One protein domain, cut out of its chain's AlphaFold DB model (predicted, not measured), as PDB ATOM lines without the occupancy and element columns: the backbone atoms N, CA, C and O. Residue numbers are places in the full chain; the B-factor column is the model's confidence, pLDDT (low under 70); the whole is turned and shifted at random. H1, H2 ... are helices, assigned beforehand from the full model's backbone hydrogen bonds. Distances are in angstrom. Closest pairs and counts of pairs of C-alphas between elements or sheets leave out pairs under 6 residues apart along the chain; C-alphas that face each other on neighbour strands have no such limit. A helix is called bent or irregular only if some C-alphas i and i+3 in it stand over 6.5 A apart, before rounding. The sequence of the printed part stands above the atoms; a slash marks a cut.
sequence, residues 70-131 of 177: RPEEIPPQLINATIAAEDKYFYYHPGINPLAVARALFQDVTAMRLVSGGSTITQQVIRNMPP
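AT A GLANCE: This is residues 70 to 131 of the 177 residues of the protein "Transgly domain-containing protein" of Ignavibacteriae bacterium 37-53-5 (UniProt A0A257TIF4). Two helices, H1 and H2, lie one after the other along the longest axis, each making one end of a thin, loose body, and a short third helix, H3, starts near the middle and points out to the side, so that the outline is roughly a T. Loops join the parts: residues 112 to 120 fold back from the far end of H2 to the start of H3, and residues 125 to 131, of which 125 to 128 belong to H3, stick out as an arm. The printed part has 62 residues with three named helices, in the order H1, H2, H3, and no named strand; the class is all helix. The whole is loose, with a radius of gyration of the C-alphas of 13.8 A, and it spans 43 by 30 by 19 A.

HOW THE PARTS SIT: Look first at the longest helix, H2, residues 98 to 111, which touches no helix. H1, residues 76 to 86, is apart from it, and so is H3, residues 121 to 128. Now compare Glu 86 with Ile 121: their C-alphas, 6.9 A apart, are the closest of H1 and H3. These two helices are close but not clearly touching, with 1 pair of C-alphas within 8 A. Their lines stand about perpendicular, at 81 degrees, and their centres are 16.1 A apart. In the backbones of H1, H2 and H3, every O i to N i+4 pair is within hydrogen-bond range.

IN THESE COORDINATES: Find C-alpha 98 at (25.877, 23.800, 4.518); from there H2 runs through 14 residues to C-alpha 111 at (23.052, 5.976, -3.104), 19.6 A from first to last C-alpha. Go back to C-alpha 76 at (17.195, 40.438, -14.508), where H1 begins; its 11 residues end at C-alpha 86, 15.5 A away. H3 has 8 residues and ends at C-alpha 128, at (36.880, 28.225, -12.830), 10.6 A from C-alpha 121. No helix is bent or irregular.

THE WHOLE: The two C-alphas farthest apart are those of Glu 73 and Met 112, at 43.2 A. Residues 72 to 78, of which 76 to 78 belong to H1, stand free, as do residues 125 to 131. Without these stretches the body has 48 residues and spans 42 by 18 by 15 A. The link from H1 to H2, 11 residues, is long; the link from H2 to H3, 9 residues, is short. The printed part has no cut. The mean pLDDT of the printed part is 82.9, and you will find values under 70 at residues 129 to 131.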
ATOM      1  N   ARG A  70      28.769  43.839 -17.571       82.38
ATOM      2  CA  ARG A  70      28.385  44.403 -16.286       82.38
ATOM      3  C   ARG A  70      27.049  43.782 -15.866       82.38
ATOM      4  O   ARG A  70      26.230  43.477 -16.736       82.38
ATOM      5  N   PRO A  71      26.789  43.590 -14.562       81.88
ATOM      6  CA  PRO A  71      25.527  43.017 -14.097       81.88
ATOM      7  C   PRO A  71      24.285  43.738 -14.641       81.88
ATOM      8  O   PRO A  71      23.262  43.100 -14.866       81.88
ATOM      9  N   GLU A  72      24.382  45.043 -14.904       88.88
ATOM     10  CA  GLU A  72      23.293  45.872 -15.434       88.88
ATOM     11  C   GLU A  72      22.983  45.601 -16.917       88.88
ATOM     12  O   GLU A  72      21.898  45.927 -17.390       88.88
ATOM     13  N   GLU A  73      23.921  45.003 -17.657       88.81
ATOM     14  CA  GLU A  73      23.752  44.632 -19.069       88.81
ATOM     15  C   GLU A  73      23.034  43.284 -19.224       88.81
ATOM     16  O   GLU A  73      22.635  42.907 -20.328       88.81
ATOM     17  N   ILE A  74      22.854  42.549 -18.122       90.56
ATOM     18  CA  ILE A  74      22.241  41.224 -18.104       90.56
ATOM     19  C   ILE A  74      20.758  41.362 -17.730       90.56
ATOM     20  O   ILE A  74      20.439  41.947 -16.692       90.56
ATOM     21  N   PRO A  75      19.824  40.786 -18.514       94.38
ATOM     22  CA  PRO A  75      18.410  40.799 -18.163       94.38
ATOM     23  C   PRO A  75      18.168  40.215 -16.760       94.38
ATOM     24  O   PRO A  75      18.638  39.108 -16.470       94.38
ATOM     25  N   PRO A  76      17.391  40.884 -15.889       92.94
ATOM     26  CA  PRO A  76      17.195  40.438 -14.508       92.94
ATOM     27  C   PRO A  76      16.524  39.061 -14.421       92.94
ATOM     28  O   PRO A  76      16.767  38.301 -13.487       92.94
ATOM     29  N   GLN A  77      15.709  38.700 -15.416       94.94
ATOM     30  CA  GLN A  77      15.086  37.380 -15.509       94.94
ATOM     31  C   GLN A  77      16.129  36.274 -15.686       94.94
ATOM     32  O   GLN A  77      15.960  35.199 -15.119       94.94
ATOM     33  N   LEU A  78      17.206  36.538 -16.436       93.19
ATOM     34  CA  LEU A  78      18.280  35.571 -16.640       93.19
ATOM     35  C   LEU A  78      19.043  35.341 -15.335       93.19
ATOM     36  O   LEU A  78      19.223  34.196 -14.937       93.19
ATOM     37  N   ILE A  79      19.393  36.420 -14.630       91.19
ATOM     38  CA  ILE A  79      20.051  36.348 -13.318       91.19
ATOM     39  C   ILE A  79      19.205  35.512 -12.350       91.19
ATOM     40  O   ILE A  79      19.694  34.555 -11.752       91.19
ATOM     41  N   ASN A  80      17.913  35.828 -12.240       92.00
ATOM     42  CA  ASN A  80      17.003  35.126 -11.338       92.00
ATOM     43  C   ASN A  80      16.813  33.654 -11.724       92.00
ATOM     44  O   ASN A  80      16.771  32.800 -10.840       92.00
ATOM     45  N   ALA A  81      16.718  33.343 -13.020       93.25
ATOM     46  CA  ALA A  81      16.602  31.971 -13.500       93.25
ATOM     47  C   ALA A  81      17.862  31.153 -13.183       93.25
ATOM     48  O   ALA A  81      17.747  30.037 -12.681       93.25
ATOM     49  N   THR A  82      19.053  31.718 -13.404       91.44
ATOM     50  CA  THR A  82      20.327  31.066 -13.073       91.44
ATOM     51  C   THR A  82      20.455  30.825 -11.573       91.44
ATOM     52  O   THR A  82      20.769  29.710 -11.166       91.44
ATOM     53  N   ILE A  83      20.148  31.823 -10.737       90.94
ATOM     54  CA  ILE A  83      20.176  31.662  -9.277       90.94
ATOM     55  C   ILE A  83      19.169  30.595  -8.839       90.94
ATOM     56  O   ILE A  83      19.507  29.720  -8.052       90.94
ATOM     57  N   ALA A  84      17.946  30.605  -9.371       89.19
ATOM     58  CA  ALA A  84      16.936  29.612  -9.014       89.19
ATOM     59  C   ALA A  84      17.318  28.180  -9.430       89.19
ATOM     60  O   ALA A  84      16.975  27.239  -8.711       89.19
ATOM     61  N   ALA A  85      18.004  28.019 -10.567       88.12
ATOM     62  CA  ALA A  85      18.421  26.724 -11.101       88.12
ATOM     63  C   ALA A  85      19.672  26.159 -10.407       88.12
ATOM     64  O   ALA A  85      19.693  24.978 -10.070       88.12
ATOM     65  N   GLU A  86      20.692  26.991 -10.179       87.12
ATOM     66  CA  GLU A  86      21.999  26.560  -9.662       87.12
ATOM     67  C   GLU A  86      22.098  26.670  -8.135       87.12
ATOM     68  O   GLU A  86      22.627  25.777  -7.472       87.12
ATOM     69  N   ASP A  87      21.592  27.758  -7.549       88.06
ATOM     70  CA  ASP A  87      21.788  28.060  -6.131       88.06
ATOM     71  C   ASP A  87      20.640  28.894  -5.541       88.06
ATOM     72  O   ASP A  87      20.746  30.095  -5.290       88.06
ATOM     73  N   LYS A  88      19.500  28.237  -5.293       86.31
ATOM     74  CA  LYS A  88      18.267  28.881  -4.799       86.31
ATOM     75  C   LYS A  88      18.463  29.714  -3.522       86.31
ATOM     76  O   LYS A  88      17.685  30.630  -3.263       86.31
ATOM     77  N   TYR A  89      19.464  29.384  -2.706       85.31
ATOM     78  CA  TYR A  89      19.732  30.057  -1.435       85.31
ATOM     79  C   TYR A  89      20.944  30.990  -1.493       85.31
ATOM     80  O   TYR A  89      21.403  31.416  -0.436       85.31
ATOM     81  N   PHE A  90      21.409  31.352  -2.693       85.62
ATOM     82  CA  PHE A  90      22.608  32.156  -2.923       85.62
ATOM     83  C   PHE A  90      22.730  33.382  -2.002       85.62
ATOM     84  O   PHE A  90      23.765  33.595  -1.379       85.62
ATOM     85  N   TYR A  91      21.651  34.157  -1.849       85.94
ATOM     86  CA  TYR A  91      21.641  35.372  -1.021       85.94
ATOM     87  C   TYR A  91      21.583  35.123   0.497       85.94
ATOM     88  O   TYR A  91      21.746  36.059   1.275       85.94
ATOM     89  N   TYR A  92      21.342  33.886   0.930       85.56
ATOM     90  CA  TYR A  92      21.175  33.521   2.340       85.56
ATOM     91  C   TYR A  92      22.422  32.881   2.953       85.56
ATOM     92  O   TYR A  92      22.451  32.657   4.163       85.56
ATOM     93  N   HIS A  93      23.450  32.575   2.155       82.56
ATOM     94  CA  HIS A  93      24.673  31.951   2.649       82.56
ATOM     95  C   HIS A  93      25.940  32.702   2.217       82.56
ATOM     96  O   HIS A  93      25.985  33.285   1.135       82.56
ATOM     97  N   PRO A  94      27.025  32.641   3.010       75.88
ATOM     98  CA  PRO A  94      28.282  33.339   2.723       75.88
ATOM     99  C   PRO A  94      29.137  32.606   1.663       75.88
ATOM    100  O   PRO A  94      30.340  32.449   1.810       75.88
ATOM    101  N   GLY A  95      28.511  32.106   0.594       74.75
ATOM    102  CA  GLY A  95      29.181  31.381  -0.498       74.75
ATOM    103  C   GLY A  95      29.321  29.860  -0.347       74.75
ATOM    104  O   GLY A  95      29.587  29.187  -1.338       74.75
ATOM    105  N   ILE A  96      29.071  29.274   0.827       78.81
ATOM    106  CA  ILE A  96      28.896  27.818   0.993       78.81
ATOM    107  C   ILE A  96      27.521  27.575   1.595       78.81
ATOM    108  O   ILE A  96      27.187  28.200   2.595       78.81
ATOM    109  N   ASN A  97      26.753  26.645   1.027       82.75
ATOM    110  CA  ASN A  97      25.446  26.246   1.537       82.75
ATOM    111  C   ASN A  97      25.567  24.938   2.351       82.75
ATOM    112  O   ASN A  97      25.592  23.855   1.758       82.75
ATOM    113  N   PRO A  98      25.633  24.989   3.698       78.69
ATOM    114  CA  PRO A  98      25.877  23.800   4.518       78.69
ATOM    115  C   PRO A  98      24.745  22.780   4.413       78.69
ATOM    116  O   PRO A  98      24.990  21.578   4.451       78.69
ATOM    117  N   LEU A  99      23.506  23.252   4.234       81.25
ATOM    118  CA  LEU A  99      22.338  22.393   4.069       81.25
ATOM    119  C   LEU A  99      22.392  21.639   2.735       81.25
ATOM    120  O   LEU A  99      22.096  20.446   2.693       81.25
ATOM    121  N   ALA A 100      22.805  22.308   1.654       80.62
ATOM    122  CA  ALA A 100      22.996  21.661   0.358       80.62
ATOM    123  C   ALA A 100      24.125  20.622   0.402       80.62
ATOM    124  O   ALA A 100      23.949  19.529  -0.129       80.62
ATOM    125  N   VAL A 101      25.233  20.928   1.085       81.25
ATOM    126  CA  VAL A 101      26.351  19.991   1.283       81.25
ATOM    127  C   VAL A 101      25.921  18.787   2.120       81.25
ATOM    128  O   VAL A 101      26.162  17.654   1.718       81.25
ATOM    129  N   ALA A 102      25.237  18.997   3.248       82.56
ATOM    130  CA  ALA A 102      24.763  17.909   4.102       82.56
ATOM    131  C   ALA A 102      23.758  17.002   3.376       82.56
ATOM    132  O   ALA A 102      23.857  15.778   3.451       82.56
ATOM    133  N   ARG A 103      22.822  17.593   2.622       84.88
ATOM    134  CA  ARG A 103      21.873  16.855   1.781       84.88
ATOM    135  C   ARG A 103      22.593  16.057   0.694       84.88
ATOM    136  O   ARG A 103      22.246  14.897   0.494       84.88
ATOM    137  N   ALA A 104      23.567  16.662   0.015       83.81
ATOM    138  CA  ALA A 104      24.335  15.989  -1.025       83.81
ATOM    139  C   ALA A 104      25.128  14.808  -0.453       83.81
ATOM    140  O   ALA A 104      24.995  13.699  -0.949       83.81
ATOM    141  N   LEU A 105      25.824  15.002   0.672       84.06
ATOM    142  CA  LEU A 105      26.527  13.928   1.377       84.06
ATOM    143  C   LEU A 105      25.584  12.797   1.796       84.06
ATOM    144  O   LEU A 105      25.906  11.627   1.607       84.06
ATOM    145  N   PHE A 106      24.409  13.125   2.337       86.19
ATOM    146  CA  PHE A 106      23.422  12.112   2.708       86.19
ATOM    147  C   PHE A 106      22.939  11.319   1.487       86.19
ATOM    148  O   PHE A 106      22.852  10.092   1.536       86.19
ATOM    149  N   GLN A 107      22.660  12.001   0.374       84.94
ATOM    150  CA  GLN A 107      22.239  11.373  -0.879       84.94
ATOM    151  C   GLN A 107      23.348  10.510  -1.491       84.94
ATOM    152  O   GLN A 107      23.072   9.405  -1.946       84.94
ATOM    153  N   ASP A 108      24.597  10.963  -1.440       86.69
ATOM    154  CA  ASP A 108      25.734  10.237  -2.003       86.69
ATOM    155  C   ASP A 108      26.068   8.980  -1.189       86.69
ATOM    156  O   ASP A 108      26.350   7.922  -1.753       86.69
ATOM    157  N   VAL A 109      25.976   9.067   0.144       87.88
ATOM    158  CA  VAL A 109      26.162   7.922   1.046       87.88
ATOM    159  C   VAL A 109      25.026   6.914   0.886       87.88
ATOM    160  O   VAL A 109      25.284   5.718   0.776       87.88
ATOM    161  N   THR A 110      23.774   7.375   0.833       89.69
ATOM    162  CA  THR A 110      22.615   6.478   0.677       89.69
ATOM    163  C   THR A 110      22.567   5.819  -0.699       89.69
ATOM    164  O   THR A 110      22.190   4.655  -0.802       89.69
ATOM    165  N   ALA A 111      22.990   6.520  -1.752       86.50
ATOM    166  CA  ALA A 111      23.052   5.976  -3.104       86.50
ATOM    167  C   ALA A 111      24.367   5.239  -3.419       86.50
ATOM    168  O   ALA A 111      24.490   4.686  -4.513       86.50
ATOM    169  N   MET A 112      25.347   5.252  -2.501       82.88
ATOM    170  CA  MET A 112      26.718   4.744  -2.687       82.88
ATOM    171  C   MET A 112      27.392   5.223  -3.989       82.88
ATOM    172  O   MET A 112      28.253   4.550  -4.555       82.88
ATOM    173  N   ARG A 113      26.988   6.390  -4.492       76.75
ATOM    174  CA  ARG A 113      27.501   7.014  -5.717       76.75
ATOM    175  C   ARG A 113      27.255   8.516  -5.647       76.75
ATOM    176  O   ARG A 113      26.321   8.942  -4.982       76.75
ATOM    177  N   LEU A 114      28.045   9.303  -6.373       76.56
ATOM    178  CA  LEU A 114      27.816  10.744  -6.519       76.56
ATOM    179  C   LEU A 114      26.505  10.970  -7.293       76.56
ATOM    180  O   LEU A 114      26.450  10.715  -8.496       76.56
ATOM    181  N   VAL A 115      25.447  11.394  -6.600       75.38
ATOM    182  CA  VAL A 115      24.117  11.664  -7.179       75.38
ATOM    183  C   VAL A 115      23.780  13.148  -7.128       75.38
ATOM    184  O   VAL A 115      23.083  13.632  -8.018       75.38
ATOM    185  N   SER A 116      24.253  13.881  -6.114       72.25
ATOM    186  CA  SER A 116      23.850  15.275  -5.921       72.25
ATOM    187  C   SER A 116      25.014  16.256  -5.984       72.25
ATOM    188  O   SER A 116      25.987  16.159  -5.243       72.25
ATOM    189  N   GLY A 117      24.874  17.275  -6.833       71.25
ATOM    190  CA  GLY A 117      25.725  18.457  -6.798       71.25
ATOM    191  C   GLY A 117      25.310  19.377  -5.649       71.25
ATOM    192  O   GLY A 117      24.233  19.966  -5.676       71.25
ATOM    193  N   GLY A 118      26.161  19.510  -4.633       72.06
ATOM    194  CA  GLY A 118      26.015  20.508  -3.563       72.06
ATOM    195  C   GLY A 118      26.820  21.792  -3.801       72.06
ATOM    196  O   GLY A 118      27.049  22.537  -2.852       72.06
ATOM    197  N   SER A 119      27.325  22.010  -5.024       78.94
ATOM    198  CA  SER A 119      28.225  23.129  -5.334       78.94
ATOM    199  C   SER A 119      27.466  24.445  -5.514       78.94
ATOM    200  O   SER A 119      26.557  24.518  -6.329       78.94
ATOM    201  N   THR A 120      27.875  25.485  -4.789       85.25
ATOM    202  CA  THR A 120      27.328  26.851  -4.891       85.25
ATOM    203  C   THR A 120      27.929  27.613  -6.072       85.25
ATOM    204  O   THR A 120      29.034  27.289  -6.521       85.25
ATOM    205  N   ILE A 121      27.270  28.685  -6.525       82.69
ATOM    206  CA  ILE A 121      27.807  29.574  -7.579       82.69
ATOM    207  C   ILE A 121      29.210  30.075  -7.197       82.69
ATOM    208  O   ILE A 121      30.125  30.058  -8.016       82.69
ATOM    209  N   THR A 122      29.433  30.432  -5.927       83.88
ATOM    210  CA  THR A 122      30.751  30.864  -5.430       83.88
ATOM    211  C   THR A 122      31.821  29.780  -5.582       83.88
ATOM    212  O   THR A 122      32.937  30.074  -6.004       83.88
ATOM    213  N   GLN A 123      31.497  28.516  -5.286       80.31
ATOM    214  CA  GLN A 123      32.434  27.403  -5.469       80.31
ATOM    215  C   GLN A 123      32.731  27.133  -6.946       80.31
ATOM    216  O   GLN A 123      33.871  26.816  -7.286       80.31
ATOM    217  N   GLN A 124      31.727  27.259  -7.819       82.12
ATOM    218  CA  GLN A 124      31.911  27.121  -9.264       82.12
ATOM    219  C   GLN A 124      32.833  28.226  -9.806       82.12
ATOM    220  O   GLN A 124      33.778  27.928 -10.531       82.12
ATOM    221  N   VAL A 125      32.639  29.478  -9.373       82.50
ATOM    222  CA  VAL A 125      33.503  30.611  -9.747       82.50
ATOM    223  C   VAL A 125      34.947  30.382  -9.302       82.50
ATOM    224  O   VAL A 125      35.860  30.527 -10.109       82.50
ATOM    225  N   ILE A 126      35.169  29.962  -8.051       78.31
ATOM    226  CA  ILE A 126      36.521  29.672  -7.541       78.31
ATOM    227  C   ILE A 126      37.175  28.527  -8.325       78.31
ATOM    228  O   ILE A 126      38.365  28.587  -8.616       78.31
ATOM    229  N   ARG A 127      36.413  27.487  -8.691       75.25
ATOM    230  CA  ARG A 127      36.921  26.357  -9.486       75.25
ATOM    231  C   ARG A 127      37.347  26.781 -10.892       75.25
ATOM    232  O   ARG A 127      38.324  26.248 -11.408       75.25
ATOM    233  N   ASN A 128      36.618  27.721 -11.483       75.25
ATOM    234  CA  ASN A 128      36.880  28.225 -12.830       75.25
ATOM    235  C   ASN A 128      37.926  29.349 -12.844       75.25
ATOM    236  O   ASN A 128      38.353  29.779 -13.912       75.25
ATOM    237  N   MET A 129      38.367  29.815 -11.674       69.56
ATOM    238  CA  MET A 129      39.467  30.755 -11.558       69.56
ATOM    239  C   MET A 129      40.796  29.987 -11.648       69.56
ATOM    240  O   MET A 129      41.114  29.200 -10.754       69.56
ATOM    241  N   PRO A 130      41.607  30.163 -12.702       63.06
ATOM    242  CA  PRO A 130      42.916  29.566 -12.757       63.06
ATOM    243  C   PRO A 130      43.797  30.210 -11.690       63.06
ATOM    244  O   PRO A 130      43.637  31.390 -11.353       63.06
ATOM    245  N   PRO A 131      44.757  29.441 -11.163       56.56
ATOM    246  CA  PRO A 131      45.761  29.993 -10.278       56.56
ATOM    247  C   PRO A 131      46.445  31.149 -11.007       56.56
ATOM    248  O   PRO A 131      46.845  30.995 -12.165       56.56
TER     249      PRO A 131